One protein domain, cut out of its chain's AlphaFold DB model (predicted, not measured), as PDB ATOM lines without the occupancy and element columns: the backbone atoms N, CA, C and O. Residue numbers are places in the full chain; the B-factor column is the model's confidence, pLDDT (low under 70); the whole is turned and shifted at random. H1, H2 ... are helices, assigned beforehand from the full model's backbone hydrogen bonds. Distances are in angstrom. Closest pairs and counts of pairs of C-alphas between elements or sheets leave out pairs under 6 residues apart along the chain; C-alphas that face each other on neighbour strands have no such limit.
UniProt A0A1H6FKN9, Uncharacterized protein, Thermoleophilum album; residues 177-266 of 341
ATOM      1  N   ARG A 177       2.436  41.248  57.488       49.09
ATOM      2  CA  ARG A 177       1.080  41.651  57.141       49.09
ATOM      3  C   ARG A 177       1.193  42.191  55.721       49.09
ATOM      4  O   ARG A 177       1.154  43.401  55.500       49.09
ATOM      5  N   SER A 178       1.484  41.313  54.760       55.72
ATOM      6  CA  SER A 178       1.278  41.604  53.367       55.72
ATOM      7  C   SER A 178      -0.216  41.747  53.336       55.72
ATOM      8  O   SER A 178      -0.948  40.777  53.519       55.72
ATOM      9  N   GLY A 179      -0.666  42.991  53.205       67.25
ATOM     10  CA  GLY A 179      -2.012  43.204  52.729       67.25
ATOM     11  C   GLY A 179      -2.253  42.346  51.487       67.25
ATOM     12  O   GLY A 179      -1.289  41.872  50.877       67.25
ATOM     13  N   LEU A 180      -3.510  42.157  51.111       81.31
ATOM     14  CA  LEU A 180      -3.858  41.337  49.958       81.31
ATOM     15  C   LEU A 180      -2.971  41.701  48.762       81.31
ATOM     16  O   LEU A 180      -2.745  42.884  48.461       81.31
ATOM     17  N   SER A 181      -2.420  40.676  48.117       86.81
ATOM     18  CA  SER A 181      -1.852  40.821  46.786       86.81
ATOM     19  C   SER A 181      -2.917  41.375  45.842       86.81
ATOM     20  O   SER A 181      -4.115  41.346  46.129       86.81
ATOM     21  N   LEU A 182      -2.495  41.911  44.699       87.94
ATOM     22  CA  LEU A 182      -3.452  42.494  43.768       87.94
ATOM     23  C   LEU A 182      -4.430  41.445  43.214       87.94
ATOM     24  O   LEU A 182      -5.594  41.763  43.010       87.94
ATOM     25  N   GLU A 183      -3.985  40.200  43.048       89.50
ATOM     26  CA  GLU A 183      -4.839  39.075  42.656       89.50
ATOM     27  C   GLU A 183      -5.884  38.744  43.724       89.50
ATOM     28  O   GLU A 183      -7.073  38.690  43.418       89.50
ATOM     29  N   GLU A 184      -5.469  38.608  44.986       87.06
ATOM     30  CA  GLU A 184      -6.394  38.367  46.100       87.06
ATOM     31  C   GLU A 184      -7.375  39.531  46.277       87.06
ATOM     32  O   GLU A 184      -8.551  39.311  46.548       87.06
ATOM     33  N   ALA A 185      -6.919  40.772  46.081       89.62
ATOM     34  CA  ALA A 185      -7.770  41.952  46.154       89.62
ATOM     35  C   ALA A 185      -8.795  42.000  45.010       89.62
ATOM     36  O   ALA A 185      -9.945  42.350  45.252       89.62
ATOM     37  N   VAL A 186      -8.411  41.633  43.779       91.38
ATOM     38  CA  VAL A 186      -9.350  41.512  42.647       91.38
ATOM     39  C   VAL A 186     -10.369  40.409  42.922       91.38
ATOM     40  O   VAL A 186     -11.560  40.633  42.728       91.38
ATOM     41  N   ARG A 187      -9.925  39.240  43.400       89.94
ATOM     42  CA  ARG A 187     -10.810  38.116  43.733       89.94
ATOM     43  C   ARG A 187     -11.826  38.506  44.804       89.94
ATOM     44  O   ARG A 187     -13.023  38.398  44.561       89.94
ATOM     45  N   ALA A 188     -11.357  39.049  45.926       85.88
ATOM     46  CA  ALA A 188     -12.210  39.500  47.020       85.88
ATOM     47  C   ALA A 188     -13.167  40.626  46.590       85.88
ATOM     48  O   ALA A 188     -14.316  40.652  47.015       85.88
ATOM     49  N   PHE A 189     -12.733  41.530  45.706       90.50
ATOM     50  CA  PHE A 189     -13.611  42.539  45.113       90.50
ATOM     51  C   PHE A 189     -14.739  41.894  44.296       90.50
ATOM     52  O   PHE A 189     -15.891  42.313  44.415       90.50
ATOM     53  N   VAL A 190     -14.434  40.888  43.467       90.19
ATOM     54  CA  VAL A 190     -15.446  40.171  42.672       90.19
ATOM     55  C   VAL A 190     -16.413  39.406  43.569       90.19
ATOM     56  O   VAL A 190     -17.612  39.432  43.315       90.19
ATOM     57  N   GLU A 191     -15.915  38.754  44.617       86.38
ATOM     58  CA  GLU A 191     -16.746  38.036  45.591       86.38
ATOM     59  C   GLU A 191     -17.684  38.981  46.353       86.38
ATOM     60  O   GLU A 191     -18.854  38.665  46.543       86.38
ATOM     61  N   ASP A 192     -17.192  40.161  46.736       84.38
ATOM     62  CA  ASP A 192     -17.941  41.146  47.519       84.38
ATOM     63  C   ASP A 192     -18.951  41.947  46.679       84.38
ATOM     64  O   ASP A 192     -20.032  42.289  47.151       84.38
ATOM     65  N   THR A 193     -18.614  42.264  45.426       87.00
ATOM     66  CA  THR A 193     -19.430  43.155  44.576       87.00
ATOM     67  C   THR A 193     -20.172  42.437  43.452       87.00
ATOM     68  O   THR A 193     -21.035  43.035  42.809       87.00
ATOM     69  N   GLY A 194     -19.810  41.187  43.153       86.94
ATOM     70  CA  GLY A 194     -20.276  40.462  41.971       86.94
ATOM     71  C   GLY A 194     -19.794  41.061  40.643       86.94
ATOM     72  O   GLY A 194     -20.356  40.742  39.596       86.94
ATOM     73  N   ARG A 195     -18.802  41.963  40.660       91.88
ATOM     74  CA  ARG A 195     -18.336  42.737  39.497       91.88
ATOM     75  C   ARG A 195     -16.813  42.734  39.404       91.88
ATOM     76  O   ARG A 195     -16.121  42.662  40.413       91.88
ATOM     77  N   LEU A 196     -16.271  42.883  38.198       92.44
ATOM     78  CA  LEU A 196     -14.829  42.998  37.974       92.44
ATOM     79  C   LEU A 196     -14.369  44.452  38.173       92.44
ATOM     80  O   LEU A 196     -14.972  45.356  37.588       92.44
ATOM     81  N   PRO A 197     -13.296  44.731  38.932       91.38
ATOM     82  CA  PRO A 197     -12.808  46.096  39.074       91.38
ATOM     83  C   PRO A 197     -12.290  46.619  37.726       91.38
ATOM     84  O   PRO A 197     -11.571  45.932  37.004       91.38
ATOM     85  N   ARG A 198     -12.622  47.869  37.390       88.69
ATOM     86  CA  ARG A 198     -12.196  48.532  36.146       88.69
ATOM     87  C   ARG A 198     -10.864  49.256  36.295       88.69
ATOM     88  O   ARG A 198     -10.159  49.480  35.314       88.69
ATOM     89  N   SER A 199     -10.543  49.708  37.505       86.12
ATOM     90  CA  SER A 199      -9.406  50.598  37.724       86.12
ATOM     91  C   SER A 199      -8.711  50.379  39.057       86.12
ATOM     92  O   SER A 199      -9.291  49.890  40.027       86.12
ATOM     93  N   ARG A 200      -7.473  50.885  39.120       85.12
ATOM     94  CA  ARG A 200      -6.710  51.027  40.360       85.12
ATOM     95  C   ARG A 200      -7.536  51.656  41.469       85.12
ATOM     96  O   ARG A 200      -7.588  51.132  42.574       85.12
ATOM     97  N   ARG A 201      -8.154  52.795  41.165       85.69
ATOM     98  CA  ARG A 201      -8.864  53.603  42.151       85.69
ATOM     99  C   ARG A 201      -9.962  52.800  42.844       85.69
ATOM    100  O   ARG A 201     -10.012  52.821  44.061       85.69
ATOM    101  N   GLN A 202     -10.737  52.017  42.098       88.81
ATOM    102  CA  GLN A 202     -11.808  51.196  42.670       88.81
ATOM    103  C   GLN A 202     -11.301  50.143  43.657       88.81
ATOM    104  O   GLN A 202     -11.920  49.974  44.698       88.81
ATOM    105  N   ILE A 203     -10.169  49.482  43.384       89.75
ATOM    106  CA  ILE A 203      -9.588  48.526  44.342       89.75
ATOM    107  C   ILE A 203      -9.127  49.233  45.615       89.75
ATOM    108  O   ILE A 203      -9.347  48.731  46.715       89.75
ATOM    109  N   PHE A 204      -8.480  50.395  45.490       87.06
ATOM    110  CA  PHE A 204      -8.028  51.151  46.660       87.06
ATOM    111  C   PHE A 204      -9.200  51.705  47.479       87.06
ATOM    112  O   PHE A 204      -9.152  51.625  48.707       87.06
ATOM    113  N   ASP A 205     -10.231  52.224  46.811       86.81
ATOM    114  CA  ASP A 205     -11.440  52.754  47.443       86.81
ATOM    115  C   ASP A 205     -12.202  51.618  48.150       86.81
ATOM    116  O   ASP A 205     -12.507  51.733  49.336       86.81
ATOM    117  N   TRP A 206     -12.394  50.472  47.484       89.62
ATOM    118  CA  TRP A 206     -12.967  49.261  48.081       89.62
ATOM    119  C   TRP A 206     -12.182  48.794  49.311       89.62
ATOM    120  O   TRP A 206     -12.749  48.646  50.394       89.62
ATOM    121  N   ALA A 207     -10.862  48.628  49.184       86.75
ATOM    122  CA  ALA A 207     -10.018  48.171  50.282       86.75
ATOM    123  C   ALA A 207     -10.038  49.151  51.465       86.75
ATOM    124  O   ALA A 207      -9.920  48.742  52.617       86.75
ATOM    125  N   ASP A 208     -10.186  50.457  51.222       81.50
ATOM    126  CA  ASP A 208     -10.344  51.425  52.306       81.50
ATOM    127  C   ASP A 208     -11.723  51.368  52.971       81.50
ATOM    128  O   ASP A 208     -11.796  51.430  54.202       81.50
ATOM    129  N   HIS A 209     -12.794  51.178  52.200       81.38
ATOM    130  CA  HIS A 209     -14.146  50.985  52.734       81.38
ATOM    131  C   HIS A 209     -14.284  49.693  53.547       81.38
ATOM    132  O   HIS A 209     -14.936  49.689  54.590       81.38
ATOM    133  N   ARG A 210     -13.625  48.612  53.115       77.25
ATOM    134  CA  ARG A 210     -13.607  47.316  53.810       77.25
ATOM    135  C   ARG A 210     -12.535  47.210  54.900       77.25
ATOM    136  O   ARG A 210     -12.440  46.189  55.570       77.25
ATOM    137  N   GLY A 211     -11.713  48.247  55.085       70.62
ATOM    138  CA  GLY A 211     -10.646  48.249  56.091       70.62
ATOM    139  C   GLY A 211      -9.509  47.263  55.800       70.62
ATOM    140  O   GLY A 211      -8.753  46.926  56.702       70.62
ATOM    141  N   VAL A 212      -9.343  46.826  54.554       78.12
ATOM    142  CA  VAL A 212      -8.388  45.790  54.142       78.12
ATOM    143  C   VAL A 212      -7.052  46.406  53.744       78.12
ATOM    144  O   VAL A 212      -6.976  47.367  52.974       78.12
ATOM    145  N   ALA A 213      -5.953  45.874  54.272       79.62
ATOM    146  CA  ALA A 213      -4.622  46.272  53.840       79.62
ATOM    147  C   ALA A 213      -4.318  45.664  52.463       79.62
ATOM    148  O   ALA A 213      -4.585  44.490  52.238       79.62
ATOM    149  N   LEU A 214      -3.695  46.436  51.569       82.25
ATOM    150  CA  LEU A 214      -3.139  45.940  50.304       82.25
ATOM    151  C   LEU A 214      -1.616  45.836  50.411       82.25
ATOM    152  O   LEU A 214      -0.980  46.651  51.094       82.25
ATOM    153  N   ARG A 215      -1.016  44.854  49.733       82.69
ATOM    154  CA  ARG A 215       0.443  44.782  49.587       82.69
ATOM    155  C   ARG A 215       0.944  46.023  48.846       82.69
ATOM    156  O   ARG A 215       0.206  46.675  48.110       82.69
ATOM    157  N   ARG A 216       2.225  46.358  49.012       75.00
ATOM    158  CA  ARG A 216       2.876  47.339  48.135       75.00
ATOM    159  C   ARG A 216       2.853  46.804  46.697       75.00
ATOM    160  O   ARG A 216       3.207  45.649  46.481       75.00
ATOM    161  N   ILE A 217       2.432  47.652  45.762       75.56
ATOM    162  CA  ILE A 217       2.331  47.344  44.332       75.56
ATOM    163  C   ILE A 217       3.239  48.328  43.600       75.56
ATOM    164  O   ILE A 217       2.967  49.534  43.617       75.56
ATOM    165  N   ASP A 218       4.314  47.829  42.997       67.75
ATOM    166  CA  ASP A 218       5.318  48.672  42.343       67.75
ATOM    167  C   ASP A 218       4.974  48.910  40.860       67.75
ATOM    168  O   ASP A 218       5.128  50.035  40.382       67.75
ATOM    169  N   ARG A 219       4.418  47.915  40.141       75.75
ATOM    170  CA  ARG A 219       4.009  48.041  38.725       75.75
ATOM    171  C   ARG A 219       2.523  47.765  38.527       75.75
ATOM    172  O   ARG A 219       2.118  46.777  37.921       75.75
ATOM    173  N   PHE A 220       1.697  48.688  39.014       77.88
ATOM    174  CA  PHE A 220       0.254  48.464  39.109       77.88
ATOM    175  C   PHE A 220      -0.411  48.057  37.788       77.88
ATOM    176  O   PHE A 220      -1.178  47.110  37.795       77.88
ATOM    177  N   THR A 221      -0.148  48.733  36.667       78.75
ATOM    178  CA  THR A 221      -0.868  48.455  35.408       78.75
ATOM    179  C   THR A 221      -0.636  47.026  34.904       78.75
ATOM    180  O   THR A 221      -1.596  46.327  34.590       78.75
ATOM    181  N   GLU A 222       0.620  46.571  34.888       80.44
ATOM    182  CA  GLU A 222       0.991  45.216  34.453       80.44
ATOM    183  C   GLU A 222       0.528  44.145  35.449       80.44
ATOM    184  O   GLU A 222       0.095  43.066  35.049       80.44
ATOM    185  N   GLU A 223       0.649  44.418  36.753       83.31
ATOM    186  CA  GLU A 223       0.202  43.500  37.806       83.31
ATOM    187  C   GLU A 223      -1.326  43.393  37.840       83.31
ATOM    188  O   GLU A 223      -1.852  42.315  38.087       83.31
ATOM    189  N   PHE A 224      -2.043  44.484  37.555       85.81
ATOM    190  CA  PHE A 224      -3.503  44.525  37.529       85.81
ATOM    191  C   PHE A 224      -4.052  43.717  36.363       85.81
ATOM    192  O   PHE A 224      -4.895  42.859  36.573       85.81
ATOM    193  N   GLN A 225      -3.540  43.930  35.147       87.44
ATOM    194  CA  GLN A 225      -3.955  43.137  33.986       87.44
ATOM    195  C   GLN A 225      -3.710  41.641  34.206       87.44
ATOM    196  O   GLN A 225      -4.587  40.830  33.911       87.44
ATOM    197  N   ARG A 226      -2.552  41.282  34.779       88.12
ATOM    198  CA  ARG A 226      -2.245  39.897  35.153       88.12
ATOM    199  C   ARG A 226      -3.223  39.358  36.195       88.12
ATOM    200  O   ARG A 226      -3.840  38.336  35.939       88.12
ATOM    201  N   ALA A 227      -3.419  40.067  37.305       88.25
ATOM    202  CA  ALA A 227      -4.345  39.682  38.370       88.25
ATOM    203  C   ALA A 227      -5.774  39.457  37.851       88.25
ATOM    204  O   ALA A 227      -6.382  38.428  38.129       88.25
ATOM    205  N   THR A 228      -6.293  40.388  37.049       90.69
ATOM    206  CA  THR A 228      -7.625  40.291  36.447       90.69
ATOM    207  C   THR A 228      -7.733  39.092  35.506       90.69
ATOM    208  O   THR A 228      -8.716  38.360  35.564       90.69
ATOM    209  N   THR A 229      -6.705  38.849  34.685       91.25
ATOM    210  CA  THR A 229      -6.653  37.692  33.774       91.25
ATOM    211  C   THR A 229      -6.636  36.376  34.549       91.25
ATOM    212  O   THR A 229      -7.421  35.484  34.242       91.25
ATOM    213  N   THR A 230      -5.801  36.268  35.588       91.25
ATOM    214  CA  THR A 230      -5.725  35.079  36.449       91.25
ATOM    215  C   THR A 230      -7.057  34.801  37.140       91.25
ATOM    216  O   THR A 230      -7.519  33.663  37.142       91.25
ATOM    217  N   VAL A 231      -7.714  35.829  37.692       89.75
ATOM    218  CA  VAL A 231      -9.012  35.666  38.367       89.75
ATOM    219  C   VAL A 231     -10.106  35.241  37.387       89.75
ATOM    220  O   VAL A 231     -10.904  34.372  37.727       89.75
ATOM    221  N   LEU A 232     -10.148  35.805  36.177       91.44
ATOM    222  CA  LEU A 232     -11.112  35.387  35.153       91.44
ATOM    223  C   LEU A 232     -10.876  33.939  34.703       91.44
ATOM    224  O   LEU A 232     -11.831  33.170  34.668       91.44
ATOM    225  N   ALA A 233      -9.621  33.559  34.441       90.25
ATOM    226  CA  ALA A 233      -9.267  32.193  34.058       90.25
ATOM    227  C   ALA A 233      -9.618  31.179  35.159       90.25
ATOM    228  O   ALA A 233     -10.168  30.120  34.871       90.25
ATOM    229  N   GLN A 234      -9.362  31.512  36.429       86.81
ATOM    230  CA  GLN A 234      -9.731  30.646  37.549       86.81
ATOM    231  C   GLN A 234     -11.252  30.482  37.663       86.81
ATOM    232  O   GLN A 234     -11.734  29.370  37.822       86.81
ATOM    233  N   ARG A 235     -12.025  31.566  37.515       91.00
ATOM    234  CA  ARG A 235     -13.496  31.498  37.540       91.00
ATOM    235  C   ARG A 235     -14.066  30.630  36.421       91.00
ATOM    236  O   ARG A 235     -15.046  29.929  36.650       91.00
ATOM    237  N   GLU A 236     -13.472  30.700  35.232       90.81
ATOM    238  CA  GLU A 236     -13.847  29.855  34.096       90.81
ATOM    239  C   GLU A 236     -13.567  28.374  34.392       90.81
ATOM    240  O   GLU A 236     -14.446  27.539  34.188       90.81
ATOM    241  N   LEU A 237     -12.395  28.059  34.958       89.75
ATOM    242  CA  LEU A 237     -12.056  26.705  35.418       89.75
ATOM    243  C   LEU A 237     -13.015  26.199  36.506       89.75
ATOM    244  O   LEU A 237     -13.368  25.022  36.510       89.75
ATOM    245  N   ASP A 238     -13.469  27.089  37.386       87.31
ATOM    246  CA  ASP A 238     -14.421  26.783  38.458       87.31
ATOM    247  C   ASP A 238     -15.885  26.711  37.962       87.31
ATOM    248  O   ASP A 238     -16.797  26.471  38.754       87.31
ATOM    249  N   GLY A 239     -16.140  26.931  36.664       88.56
ATOM    250  CA  GLY A 239     -17.480  26.885  36.066       88.56
ATOM    251  C   GLY A 239     -18.412  28.018  36.514       88.56
ATOM    252  O   GLY A 239     -19.636  27.887  36.439       88.56
ATOM    253  N   LEU A 240     -17.855  29.125  37.012       85.19
ATOM    254  CA  LEU A 240     -18.625  30.268  37.492       85.19
ATOM    255  C   LEU A 240     -19.109  31.143  36.325       85.19
ATOM    256  O   LEU A 240     -18.418  31.271  35.312       85.19
ATOM    257  N   PRO A 241     -20.273  31.811  36.460       84.69
ATOM    258  CA  PRO A 241     -20.798  32.654  35.397       84.69
ATOM    259  C   PRO A 241     -19.855  33.829  35.077       84.69
ATOM    260  O   PRO A 241     -19.147  34.324  35.976       84.69
ATOM    261  N   PRO A 242     -19.877  34.316  33.817       87.44
ATOM    262  CA  PRO A 242     -19.137  35.503  33.410       87.44
ATOM    263  C   PRO A 242     -19.459  36.690  34.316       87.44
ATOM    264  O   PRO A 242     -20.606  36.904  34.704       87.44
ATOM    265  N   VAL A 243     -18.431  37.465  34.656       90.94
ATOM    266  CA  VAL A 243     -18.559  38.644  35.514       90.94
ATOM    267  C   VAL A 243     -18.483  39.914  34.673       90.94
ATOM    268  O   VAL A 243     -17.583  40.079  33.850       90.94
ATOM    269  N   GLU A 244     -19.418  40.834  34.891       91.44
ATOM    270  CA  GLU A 244     -19.415  42.138  34.228       91.44
ATOM    271  C   GLU A 244     -18.439  43.112  34.901       91.44
ATOM    272  O   GLU A 244     -18.214  43.076  36.114       91.44
ATOM    273  N   VAL A 245     -17.884  44.036  34.116       91.62
ATOM    274  CA  VAL A 245     -17.013  45.101  34.629       91.62
ATOM    275  C   VAL A 245     -17.831  46.104  35.446       91.62
ATOM    276  O   VAL A 245     -18.914  46.512  35.040       91.62
ATOM    277  N   ALA A 246     -17.304  46.516  36.597       89.94
ATOM    278  CA  ALA A 246     -17.923  47.490  37.484       89.94
ATOM    279  C   ALA A 246     -18.022  48.886  36.847       89.94
ATOM    280  O   ALA A 246     -17.070  49.385  36.232       89.94
ATOM    281  N   ASP A 247     -19.139  49.568  37.107       88.62
ATOM    282  CA  ASP A 247     -19.332  50.967  36.738       88.62
ATOM    283  C   ASP A 247     -18.309  51.879  37.413       88.62
ATOM    284  O   ASP A 247     -17.941  51.694  38.575       88.62
ATOM    285  N   ALA A 248     -17.879  52.929  36.707       81.12
ATOM    286  CA  ALA A 248     -16.872  53.867  37.211       81.12
ATOM    287  C   ALA A 248     -17.281  54.544  38.536       81.12
ATOM    288  O   ALA A 248     -16.414  54.906  39.327       81.12
ATOM    289  N   GLY A 249     -18.588  54.698  38.768       80.62
ATOM    290  CA  GLY A 249     -19.167  55.318  39.960       80.62
ATOM    291  C   GLY A 249     -19.652  54.341  41.032       80.62
ATOM    292  O   GLY A 249     -20.405  54.777  41.901       80.62
ATOM    293  N   LEU A 250     -19.275  53.055  40.972       83.50
ATOM    294  CA  LEU A 250     -19.674  52.061  41.974       83.50
ATOM    295  C   LEU A 250     -19.337  52.565  43.385       83.50
ATOM    296  O   LEU A 250     -18.187  52.897  43.682       83.50
ATOM    297  N   ARG A 251     -20.356  52.642  44.244       81.12
ATOM    298  CA  ARG A 251     -20.215  53.032  45.649       81.12
ATOM    299  C   ARG A 251     -20.163  51.783  46.513       81.12
ATOM    300  O   ARG A 251     -20.926  50.851  46.287       81.12
ATOM    301  N   PHE A 252     -19.285  51.793  47.508       78.44
ATOM    302  CA  PHE A 252     -19.147  50.701  48.464       78.44
ATOM    303  C   PHE A 252     -19.884  51.063  49.750       78.44
ATOM    304  O   PHE A 252     -19.642  52.121  50.337       78.44
ATOM    305  N   GLU A 253     -20.776  50.188  50.199       70.69
ATOM    306  CA  GLU A 253     -21.337  50.287  51.542       70.69
ATOM    307  C   GLU A 253     -20.247  49.946  52.569       70.69
ATOM    308  O   GLU A 253     -19.390  49.090  52.332       70.69
ATOM    309  N   SER A 254     -20.233  50.629  53.716       59.78
ATOM    310  CA  SER A 254     -19.328  50.264  54.813       59.78
ATOM    311  C   SER A 254     -19.657  48.846  55.280       59.78
ATOM    312  O   SER A 254     -20.827  48.507  55.433       59.78
ATOM    313  N   ALA A 255     -18.639  48.006  55.484       56.69
ATOM    314  CA  ALA A 255     -18.867  46.634  55.935       56.69
ATOM    315  C   ALA A 255     -19.575  46.618  57.297       56.69
ATOM    316  O   ALA A 255     -19.074  47.208  58.254       56.69
ATOM    317  N   ALA A 256     -20.716  45.930  57.372       47.78
ATOM    318  CA  ALA A 256     -21.207  45.390  58.631       47.78
ATOM    319  C   ALA A 256     -20.212  44.307  59.073       47.78
ATOM    320  O   ALA A 256     -19.785  43.515  58.236       47.78
ATOM    321  N   ASP A 257     -19.794  44.343  60.340       46.50
ATOM    322  CA  ASP A 257     -18.736  43.524  60.948       46.50
ATOM    323  C   ASP A 257     -18.546  42.136  60.300       46.50
ATOM    324  O   ASP A 257     -19.232  41.164  60.604       46.50
ATOM    325  N   GLY A 258     -17.581  42.064  59.382       48.75
ATOM    326  CA  GLY A 258     -17.255  40.891  58.579       48.75
ATOM    327  C   GLY A 258     -15.924  41.136  57.876       48.75
ATOM    328  O   GLY A 258     -15.852  41.757  56.820       48.75
ATOM    329  N   SER A 259     -14.830  40.748  58.526       50.75
ATOM    330  CA  SER A 259     -13.472  41.078  58.085       50.75
ATOM    331  C   SER A 259     -13.038  40.191  56.906       50.75
ATOM    332  O   SER A 259     -12.689  39.027  57.108       50.75
ATOM    333  N   ILE A 260     -12.975  40.754  55.695       56.09
ATOM    334  CA  ILE A 260     -12.397  40.108  54.503       56.09
ATOM    335  C   ILE A 260     -10.879  40.365  54.492       56.09
ATOM    336  O   ILE A 260     -10.377  41.281  53.848       56.09
ATOM    337  N   GLY A 261     -10.127  39.581  55.265       56.66
ATOM    338  CA  GLY A 261      -8.660  39.589  55.225       56.66
ATOM    339  C   GLY A 261      -7.951  40.566  56.184       56.66
ATOM    340  O   GLY A 261      -8.549  41.076  57.137       56.66
ATOM    341  N   PRO A 262      -6.630  40.780  55.997       55.41
ATOM    342  CA  PRO A 262      -5.786  41.485  56.958       55.41
ATOM    343  C   PRO A 262      -6.206  42.949  57.116       55.41
ATOM    344  O   PRO A 262      -6.142  43.748  56.180       55.41
ATOM    345  N   GLN A 263      -6.590  43.308  58.340       61.22
ATOM    346  CA  GLN A 263      -7.119  44.628  58.671       61.22
ATOM    347  C   GLN A 263      -6.039  45.721  58.645       61.22
ATOM    348  O   GLN A 263      -4.930  45.556  59.173       61.22
ATOM    349  N   LYS A 264      -6.379  46.887  58.082       56.44
ATOM    350  CA  LYS A 264      -5.606  48.123  58.234       56.44
ATOM    351  C   LYS A 264      -5.641  48.524  59.703       56.44
ATOM    352  O   LYS A 264      -6.693  48.860  60.242       56.44
ATOM    353  N   VAL A 265      -4.475  48.593  60.336       56.75
ATOM    354  CA  VAL A 265      -4.358  49.244  61.645       56.75
ATOM    355  C   VAL A 265      -4.541  50.746  61.432       56.75
ATOM    356  O   VAL A 265      -3.627  51.448  60.996       56.75
ATOM    357  N   ARG A 266      -5.751  51.250  61.685       54.56
ATOM    358  CA  ARG A 266      -6.039  52.686  61.658       54.56
ATOM    359  C   ARG A 266      -5.620  53.296  62.991       54.56
ATOM    360  O   ARG A 266      -6.369  53.275  63.960       54.56
TER     361      ARG A 266
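AT A GLANCE: This is residues 177 to 266 of the 341 residues of an uncharacterized protein of Thermoleophilum album (UniProt A0A1H6FKN9). H1 is the middle one of three helices, with H3, the longest, and H2 packed on different sides of it, each at a steep angle to H1, while H2 and H3 come near each other at their first residues, Arg 200 and Phe 220. After H3 a long stretch with no named element, residues 238 to 266, sweeps in a wide arc past the last end of H1. The printed part has 90 residues with three named helices, in the order H1, H2, H3, and no named strand. It is all helix by its named elements, though these hold 40 of the 90 residues. The whole is compact and rounded, with a radius of gyration of the C-alphas of 12.6 A and spans of 36 by 29 by 25 A.

HOW THE PARTS SIT: H3, residues 220 to 237, touches H1, residues 182 to 193, at a steep tilt of 58 degrees, the same way. H3 touches H1 with residues 223 to 231 alone, and H1 touches H3 with residues 182 to 187 alone; the closest C-alphas of the two, those of Glu 183 and Ala 227, are 4.4 A apart. H1 also touches H2, residues 200 to 209, with residues 185 to 189 alone. Their closest C-alphas, those of Ala 185 and Ile 203, are 7.1 A apart, and they run the same way at a steep tilt of 64 degrees. H2 and H3 are close but not clearly touching, about perpendicular at 76 degrees, with the closest C-alphas, those of Arg 200 and Phe 220, 7.5 A apart. In H1, H2 and H3 every O i to N i+4 pair is within hydrogen-bond range.

IN THESE COORDINATES: H3 has 18 residues and runs 25.3 A from C-alpha 220 at (0.254, 48.464, 39.109) to C-alpha 237 at (-12.056, 26.705, 35.418). H1 has 12 residues and is 16.0 A long, beginning with C-alpha 182 at (-3.452, 42.494, 43.768). H2 has 10 residues and is 14.4 A long.

THE WHOLE: The C-alphas farthest apart, those of Gly 239 and Arg 266, are 38.1 A apart. The printed part has no cut, and the links H1 to H2 and H2 to H3 are short. The C-alphas of residues 238 to 266 lie 11 to 20 A from the mean of the C-alphas. The mean pLDDT of the printed part is 80.1, with residues 177 to 179, residue 218 and residues 254 to 266 under 70.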